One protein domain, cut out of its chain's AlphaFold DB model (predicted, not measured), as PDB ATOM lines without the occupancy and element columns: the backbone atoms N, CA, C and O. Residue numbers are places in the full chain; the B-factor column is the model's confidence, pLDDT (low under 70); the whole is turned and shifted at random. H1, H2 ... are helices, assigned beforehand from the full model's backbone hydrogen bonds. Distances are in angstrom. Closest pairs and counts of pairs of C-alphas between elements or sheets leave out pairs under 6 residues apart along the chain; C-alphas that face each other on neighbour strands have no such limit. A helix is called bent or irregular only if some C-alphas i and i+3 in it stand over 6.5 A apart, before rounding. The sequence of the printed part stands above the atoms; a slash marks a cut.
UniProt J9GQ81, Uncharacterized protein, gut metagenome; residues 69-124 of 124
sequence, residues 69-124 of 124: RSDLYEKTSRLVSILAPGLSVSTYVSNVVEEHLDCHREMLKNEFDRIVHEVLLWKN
ATOM      1  N   ARG A  69      -0.558 -58.022  46.752       95.75
ATOM      2  CA  ARG A  69      -1.455 -59.009  46.135       95.75
ATOM      3  C   ARG A  69      -0.724 -60.340  45.957       95.75
ATOM      4  O   ARG A  69       0.411 -60.352  45.486       95.75
ATOM      5  N   SER A  70      -1.390 -61.443  46.300       95.56
ATOM      6  CA  SER A  70      -0.783 -62.784  46.298       95.56
ATOM      7  C   SER A  70      -0.281 -63.199  44.914       95.56
ATOM      8  O   SER A  70       0.813 -63.738  44.787       95.56
ATOM      9  N   ASP A  71      -1.040 -62.890  43.861       96.50
ATOM     10  CA  ASP A  71      -0.684 -63.217  42.476       96.50
ATOM     11  C   ASP A  71       0.566 -62.463  41.994       96.50
ATOM     12  O   ASP A  71       1.390 -63.016  41.263       96.50
ATOM     13  N   LEU A  72       0.725 -61.203  42.415       94.88
ATOM     14  CA  LEU A  72       1.931 -60.425  42.147       94.88
ATOM     15  C   LEU A  72       3.104 -60.944  42.969       94.88
ATOM     16  O   LEU A  72       4.185 -61.124  42.417       94.88
ATOM     17  N   TYR A  73       2.882 -61.232  44.253       95.12
ATOM     18  CA  TYR A  73       3.918 -61.762  45.131       95.12
ATOM     19  C   TYR A  73       4.530 -63.042  44.567       95.12
ATOM     20  O   TYR A  73       5.748 -63.140  44.474       95.12
ATOM     21  N   GLU A  74       3.708 -64.001  44.139       96.00
ATOM     22  CA  GLU A  74       4.201 -65.268  43.592       96.00
ATOM     23  C   GLU A  74       5.028 -65.069  42.320       96.00
ATOM     24  O   GLU A  74       6.090 -65.679  42.167       96.00
ATOM     25  N   LYS A  75       4.575 -64.196  41.413       95.94
ATOM     26  CA  LYS A  75       5.315 -63.872  40.184       95.94
ATOM     27  C   LYS A  75       6.649 -63.205  40.505       95.94
ATOM     28  O   LYS A  75       7.678 -63.627  39.981       95.94
ATOM     29  N   THR A  76       6.634 -62.204  41.382       95.38
ATOM     30  CA  THR A  76       7.837 -61.483  41.802       95.38
ATOM     31  C   THR A  76       8.799 -62.403  42.541       95.38
ATOM     32  O   THR A  76       9.980 -62.407  42.227       95.38
ATOM     33  N   SER A  77       8.311 -63.233  43.463       95.50
ATOM     34  CA  SER A  77       9.122 -64.190  44.220       95.50
ATOM     35  C   SER A  77       9.848 -65.165  43.299       95.50
ATOM     36  O   SER A  77      11.062 -65.322  43.415       95.50
ATOM     37  N   ARG A  78       9.136 -65.754  42.327       96.25
ATOM     38  CA  ARG A  78       9.750 -66.640  41.326       96.25
ATOM     39  C   ARG A  78      10.814 -65.907  40.514       96.25
ATOM     40  O   ARG A  78      11.925 -66.408  40.389       96.25
ATOM     41  N   LEU A  79      10.500 -64.715  40.011       93.94
ATOM     42  CA  LEU A  79      11.435 -63.913  39.222       93.94
ATOM     43  C   LEU A  79      12.694 -63.550  40.022       93.94
ATOM     44  O   LEU A  79      13.801 -63.826  39.567       93.94
ATOM     45  N   VAL A  80      12.534 -62.997  41.225       94.06
ATOM     46  CA  VAL A  80      13.648 -62.588  42.095       94.06
ATOM     47  C   VAL A  80      14.501 -63.794  42.481       94.06
ATOM     48  O   VAL A  80      15.719 -63.716  42.395       94.06
ATOM     49  N   SER A  81      13.888 -64.939  42.800       93.94
ATOM     50  CA  SER A  81      14.637 -66.156  43.150       93.94
ATOM     51  C   SER A  81      15.542 -66.666  42.023       93.94
ATOM     52  O   SER A  81      16.588 -67.249  42.298       93.94
ATOM     53  N   ILE A  82      15.150 -66.437  40.766       93.12
ATOM     54  CA  ILE A  82      15.912 -66.850  39.584       93.12
ATOM     55  C   ILE A  82      16.999 -65.822  39.260       93.12
ATOM     56  O   ILE A  82      18.119 -66.204  38.929       93.12
ATOM     57  N   LEU A  83      16.671 -64.528  39.319       91.25
ATOM     58  CA  LEU A  83      17.561 -63.459  38.859       91.25
ATOM     59  C   LEU A  83      18.559 -62.983  39.923       91.25
ATOM     60  O   LEU A  83      19.662 -62.580  39.570       91.25
ATOM     61  N   ALA A  84      18.180 -63.016  41.199       92.19
ATOM     62  CA  ALA A  84      18.969 -62.510  42.318       92.19
ATOM     63  C   ALA A  84      18.768 -63.399  43.562       92.19
ATOM     64  O   ALA A  84      18.068 -63.018  44.508       92.19
ATOM     65  N   PRO A  85      19.347 -64.615  43.578       89.88
ATOM     66  CA  PRO A  85      19.231 -65.514  44.719       89.88
ATOM     67  C   PRO A  85      19.854 -64.871  45.967       89.88
ATOM     68  O   PRO A  85      21.021 -64.491  45.961       89.88
ATOM     69  N   GLY A  86      19.066 -64.755  47.037       88.19
ATOM     70  CA  GLY A  86      19.453 -64.076  48.280       88.19
ATOM     71  C   GLY A  86      18.774 -62.719  48.475       88.19
ATOM     72  O   GLY A  86      18.609 -62.297  49.616       88.19
ATOM     73  N   LEU A  87      18.283 -62.095  47.401       93.56
ATOM     74  CA  LEU A  87      17.514 -60.860  47.493       93.56
ATOM     75  C   LEU A  87      16.086 -61.151  47.965       93.56
ATOM     76  O   LEU A  87      15.387 -62.016  47.426       93.56
ATOM     77  N   SER A  88      15.622 -60.405  48.965       91.69
ATOM     78  CA  SER A  88      14.245 -60.532  49.434       91.69
ATOM     79  C   SER A  88      13.266 -59.838  48.478       91.69
ATOM     80  O   SER A  88      13.571 -58.802  47.886       91.69
ATOM     81  N   VAL A  89      12.039 -60.365  48.372       92.19
ATOM     82  CA  VAL A  89      10.966 -59.694  47.610       92.19
ATOM     83  C   VAL A  89      10.686 -58.300  48.171       92.19
ATOM     84  O   VAL A  89      10.417 -57.385  47.402       92.19
ATOM     85  N   SER A  90      10.789 -58.118  49.490       91.31
ATOM     86  CA  SER A  90      10.668 -56.803  50.124       91.31
ATOM     87  C   SER A  90      11.736 -55.825  49.642       91.31
ATOM     88  O   SER A  90      11.379 -54.717  49.272       91.31
ATOM     89  N   THR A  91      13.005 -56.241  49.579       92.88
ATOM     90  CA  THR A  91      14.106 -55.394  49.092       92.88
ATOM     91  C   THR A  91      13.869 -54.992  47.641       92.88
ATOM     92  O   THR A  91      13.898 -53.813  47.310       92.88
ATOM     93  N   TYR A  92      13.529 -55.963  46.789       94.25
ATOM     94  CA  TYR A  92      13.218 -55.695  45.386       94.25
ATOM     95  C   TYR A  92      12.057 -54.699  45.225       94.25
ATOM     96  O   TYR A  92      12.148 -53.750  44.449       94.25
ATOM     97  N   VAL A  93      10.962 -54.888  45.969       93.12
ATOM     98  CA  VAL A  93       9.810 -53.974  45.922       93.12
ATOM     99  C   VAL A  93      10.190 -52.582  46.426       93.12
ATOM    100  O   VAL A  93       9.765 -51.601  45.821       93.12
ATOM    101  N   SER A  94      11.002 -52.477  47.479       92.94
ATOM    102  CA  SER A  94      11.517 -51.192  47.963       92.94
ATOM    103  C   SER A  94      12.319 -50.461  46.889       92.94
ATOM    104  O   SER A  94      12.011 -49.303  46.625       92.94
ATOM    105  N   ASN A  95      13.237 -51.146  46.202       93.94
ATOM    106  CA  ASN A  95      14.025 -50.556  45.115       93.94
ATOM    107  C   ASN A  95      13.132 -50.067  43.960       93.94
ATOM    108  O   ASN A  95      13.333 -48.982  43.424       93.94
ATOM    109  N   VAL A  96      12.104 -50.843  43.589       93.94
ATOM    110  CA  VAL A  96      11.134 -50.442  42.552       93.94
ATOM    111  C   VAL A  96      10.365 -49.184  42.957       93.94
ATOM    112  O   VAL A  96      10.129 -48.313  42.120       93.94
ATOM    113  N   VAL A  97       9.948 -49.088  44.221       93.12
ATOM    114  CA  VAL A  97       9.225 -47.916  44.731       93.12
ATOM    115  C   VAL A  97      10.145 -46.699  44.805       93.12
ATOM    116  O   VAL A  97       9.724 -45.620  44.402       93.12
ATOM    117  N   GLU A  98      11.381 -46.863  45.274       93.31
ATOM    118  CA  GLU A  98      12.382 -45.792  45.326       93.31
ATOM    119  C   GLU A  98      12.650 -45.219  43.931       93.31
ATOM    120  O   GLU A  98      12.454 -44.025  43.711       93.31
ATOM    121  N   GLU A  99      12.947 -46.082  42.957       94.69
ATOM    122  CA  GLU A  99      13.164 -45.670  41.568       94.69
ATOM    123  C   GLU A  99      11.918 -44.999  40.965       94.69
ATOM    124  O   GLU A  99      12.018 -44.007  40.244       94.69
ATOM    125  N   HIS A 100      10.715 -45.502  41.274       94.88
ATOM    126  CA  HIS A 100       9.475 -44.880  40.811       94.88
ATOM    127  C   HIS A 100       9.312 -43.456  41.353       94.88
ATOM    128  O   HIS A 100       8.942 -42.556  40.589       94.88
ATOM    129  N   LEU A 101       9.582 -43.255  42.646       94.38
ATOM    130  CA  LEU A 101       9.506 -41.948  43.295       94.38
ATOM    131  C   LEU A 101      10.560 -40.990  42.739       94.38
ATOM    132  O   LEU A 101      10.241 -39.824  42.510       94.38
ATOM    133  N   ASP A 102      11.770 -41.472  42.467       94.44
ATOM    134  CA  ASP A 102      12.836 -40.658  41.888       94.44
ATOM    135  C   ASP A 102      12.543 -40.255  40.441       94.44
ATOM    136  O   ASP A 102      12.600 -39.065  40.118       94.44
ATOM    137  N   CYS A 103      12.114 -41.200  39.601       94.19
ATOM    138  CA  CYS A 103      11.705 -40.937  38.219       94.19
ATOM    139  C   CYS A 103      10.586 -39.886  38.112       94.19
ATOM    140  O   CYS A 103      10.557 -39.098  37.165       94.19
ATOM    141  N   HIS A 104       9.650 -39.870  39.068       94.06
ATOM    142  CA  HIS A 104       8.461 -39.009  39.033       94.06
ATOM    143  C   HIS A 104       8.512 -37.856  40.041       94.06
ATOM    144  O   HIS A 104       7.513 -37.154  40.216       94.06
ATOM    145  N   ARG A 105       9.665 -37.631  40.681       93.88
ATOM    146  CA  ARG A 105       9.846 -36.680  41.784       93.88
ATOM    147  C   ARG A 105       9.281 -35.296  41.480       93.88
ATOM    148  O   ARG A 105       8.498 -34.768  42.262       93.88
ATOM    149  N   GLU A 106       9.660 -34.719  40.342       93.75
ATOM    150  CA  GLU A 106       9.248 -33.363  39.956       93.75
ATOM    151  C   GLU A 106       7.739 -33.270  39.701       93.75
ATOM    152  O   GLU A 106       7.086 -32.325  40.139       93.75
ATOM    153  N   MET A 107       7.158 -34.275  39.039       95.25
ATOM    154  CA  MET A 107       5.717 -34.314  38.783       95.25
ATOM    155  C   MET A 107       4.930 -34.434  40.094       95.25
ATOM    156  O   MET A 107       4.002 -33.659  40.318       95.25
ATOM    157  N   LEU A 108       5.330 -35.360  40.970       92.81
ATOM    158  CA  LEU A 108       4.695 -35.559  42.273       92.81
ATOM    159  C   LEU A 108       4.801 -34.308  43.149       92.81
ATOM    160  O   LEU A 108       3.826 -33.935  43.794       92.81
ATOM    161  N   LYS A 109       5.959 -33.638  43.140       94.12
ATOM    162  CA  LYS A 109       6.173 -32.387  43.872       94.12
ATOM    163  C   LYS A 109       5.243 -31.277  43.381       94.12
ATOM    164  O   LYS A 109       4.562 -30.666  44.196       94.12
ATOM    165  N   ASN A 110       5.164 -31.061  42.068       93.69
ATOM    166  CA  ASN A 110       4.298 -30.029  41.490       93.69
ATOM    167  C   ASN A 110       2.815 -30.271  41.815       93.69
ATOM    168  O   ASN A 110       2.078 -29.338  42.129       93.69
ATOM    169  N   GLU A 111       2.380 -31.529  41.748       92.81
ATOM    170  CA  GLU A 111       1.008 -31.914  42.070       92.81
ATOM    171  C   GLU A 111       0.706 -31.736  43.564       92.81
ATOM    172  O   GLU A 111      -0.344 -31.209  43.934       92.81
ATOM    173  N   PHE A 112       1.652 -32.113  44.427       91.56
ATOM    174  CA  PHE A 112       1.549 -31.904  45.866       91.56
ATOM    175  C   PHE A 112       1.444 -30.414  46.217       91.56
ATOM    176  O   PHE A 112       0.534 -30.029  46.952       91.56
ATOM    177  N   ASP A 113       2.311 -29.572  45.648       92.19
ATOM    178  CA  ASP A 113       2.297 -28.124  45.874       92.19
ATOM    179  C   ASP A 113       0.957 -27.510  45.438       92.19
ATOM    180  O   ASP A 113       0.378 -26.696  46.164       92.19
ATOM    181  N   ARG A 114       0.399 -27.954  44.302       92.00
ATOM    182  CA  ARG A 114      -0.934 -27.529  43.843       92.00
ATOM    183  C   ARG A 114      -2.028 -27.885  44.848       92.00
ATOM    184  O   ARG A 114      -2.814 -27.014  45.215       92.00
ATOM    185  N   ILE A 115      -2.069 -29.138  45.308       92.12
ATOM    186  CA  ILE A 115      -3.074 -29.604  46.279       92.12
ATOM    187  C   ILE A 115      -2.954 -28.819  47.588       92.12
ATOM    188  O   ILE A 115      -3.964 -28.399  48.151       92.12
ATOM    189  N   VAL A 116      -1.732 -28.585  48.073       89.56
ATOM    190  CA  VAL A 116      -1.497 -27.801  49.292       89.56
ATOM    191  C   VAL A 116      -1.992 -26.365  49.120       89.56
ATOM    192  O   VAL A 116      -2.675 -25.854  50.010       89.56
ATOM    193  N   HIS A 117      -1.710 -25.726  47.983       82.88
ATOM    194  CA  HIS A 117      -2.224 -24.391  47.684       82.88
ATOM    195  C   HIS A 117      -3.753 -24.349  47.649       82.88
ATOM    196  O   HIS A 117      -4.339 -23.454  48.257       82.88
ATOM    197  N   GLU A 118      -4.407 -25.317  47.008       83.69
ATOM    198  CA  GLU A 118      -5.868 -25.409  47.011       83.69
ATOM    199  C   GLU A 118      -6.404 -25.589  48.437       83.69
ATOM    200  O   GLU A 118      -7.207 -24.783  48.895       83.69
ATOM    201  N   VAL A 119      -5.912 -26.561  49.205       83.94
ATOM    202  CA  VAL A 119      -6.392 -26.807  50.578       83.94
ATOM    203  C   VAL A 119      -6.204 -25.588  51.492       83.94
ATOM    204  O   VAL A 119      -7.064 -25.310  52.330       83.94
ATOM    205  N   LEU A 120      -5.108 -24.840  51.334       74.31
ATOM    206  CA  LEU A 120      -4.862 -23.615  52.099       74.31
ATOM    207  C   LEU A 120      -5.791 -22.463  51.691       74.31
ATOM    208  O   LEU A 120      -6.205 -21.697  52.560       74.31
ATOM    209  N   LEU A 121      -6.156 -22.352  50.411       64.38
ATOM    210  CA  LEU A 121      -7.092 -21.331  49.923       64.38
ATOM    211  C   LEU A 121      -8.528 -21.550  50.419       64.38
ATOM    212  O   LEU A 121      -9.247 -20.578  50.603       64.38
ATOM    213  N   TRP A 122      -8.937 -22.794  50.678       57.34
ATOM    214  CA  TRP A 122     -10.275 -23.119  51.198       57.34
ATOM    215  C   TRP A 122     -10.413 -22.969  52.724       57.34
ATOM    216  O   TRP A 122     -11.494 -23.191  53.269       57.34
ATOM    217  N   LYS A 123      -9.324 -22.636  53.430       55.19
ATOM    218  CA  LYS A 123      -9.308 -22.467  54.893       55.19
ATOM    219  C   LYS A 123      -9.317 -20.994  55.344       55.19
ATOM    220  O   LYS A 123      -9.321 -20.752  56.551       55.19
ATOM    221  N   ASN A 124      -9.327 -20.051  54.398       48.41
ATOM    222  CA  ASN A 124      -9.556 -18.612  54.599       48.41
ATOM    223  C   ASN A 124     -10.949 -18.219  54.098       48.41
ATOM    224  O   ASN A 124     -11.465 -17.197  54.600       48.41
TER     225      ASN A 124
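Overview. This is residues 69 to 124 of the 124 residues of an uncharacterized protein of gut metagenome (UniProt J9GQ81). Three helices make an open, angled rod: H2 and H3 follow each other as one long arm with a corner between them at His 104, and H1 is set crosswise at the end of H2 away from H3, with the start of H2 near the middle of H1. H2 starts beside the middle of H1, like the stem of a T, while H3 has no helix packed on it, and residues 94 to 124 stick out free of the rest. The printed part has 56 residues with three named helices, in the order H1, H2, H3, and no named strand; the class is all helix. The whole is extended, with a radius of gyration of the C-alphas of 17.9 A, and the C-alphas span 55 by 22 by 13 A along their three main axes.

Arrangement. The longest helix by residues is H3, residues 105 to 121, and it touches no helix. It follows H2, residues 89 to 103, after a tight link of 1 residue, His 104. H2 and H3 meet only through their link. At its other end H2 touches H1, residues 70 to 83, with 5 pairs of C-alphas within 8 A. The closest C-alphas of the two are those of Ser 77 and Val 89, 5.9 A apart. H2 touches H1 with residues 89 to 92 alone. The lines of H1 and H2 are about perpendicular, at 86 degrees, and their centres are 14.9 A apart. The link from H1 to H2 is tight, with 5 residues between them, residues 84 to 88. H1 and H3 are apart. Residues 94 to 124 stand free, with no C-alpha 8 or more apart along the chain within 10 A; of these, 94 to 103 belong to H2 and 105 to 121 belong to H3. In H1, H2 and H3 every pair of backbone O of residue i and N of residue i+4 is within hydrogen-bond range.

Along the chain. H3 has 17 residues, Arg 105 to Leu 121, and measures 24.3 A from first to last C-alpha. It begins at C-alpha 105, at (9.846, -36.680, 41.784), and ends at C-alpha 121, at (-7.092, -21.331, 49.923). H2 has 15 residues, Val 89 to Cys 103, and measures 21.0 A from first to last C-alpha. Along it the y value climbs, from C-alpha 89 at (10.966, -59.694, 47.610) to C-alpha 103 at (11.705, -40.937, 38.219). H1 has 14 residues, Ser 70 to Leu 83, and measures 19.8 A from first to last C-alpha. It runs mainly along x, from C-alpha 70 at (-0.783, -62.784, 46.298) to C-alpha 83 at (17.561, -63.459, 38.859). None of the three helices is bent or irregular.

Size, cuts and confidence. The two C-alphas farthest apart in the domain are those of Ile 82, in H1, and Asn 124, at 56.6 A. The first and last printed C-alphas, those of Arg 69 and Asn 124, are 42.1 A apart. The radius of gyration of the C-alphas is 1.76 times the 10.2 A of a compact globule of 56 residues. The printed part runs from residue 69 to residue 124, the chain's last residue, and has no cut. Both links, H1 to H2 and H2 to H3, are tight, and there is no long link. The mean pLDDT of the printed part is 90.0; it is 95 for H1, 94 for H2 and 88 for H3. The model's confidence is low, under 70, at 4 residues, 121 to 124, of which 121 belongs to H3.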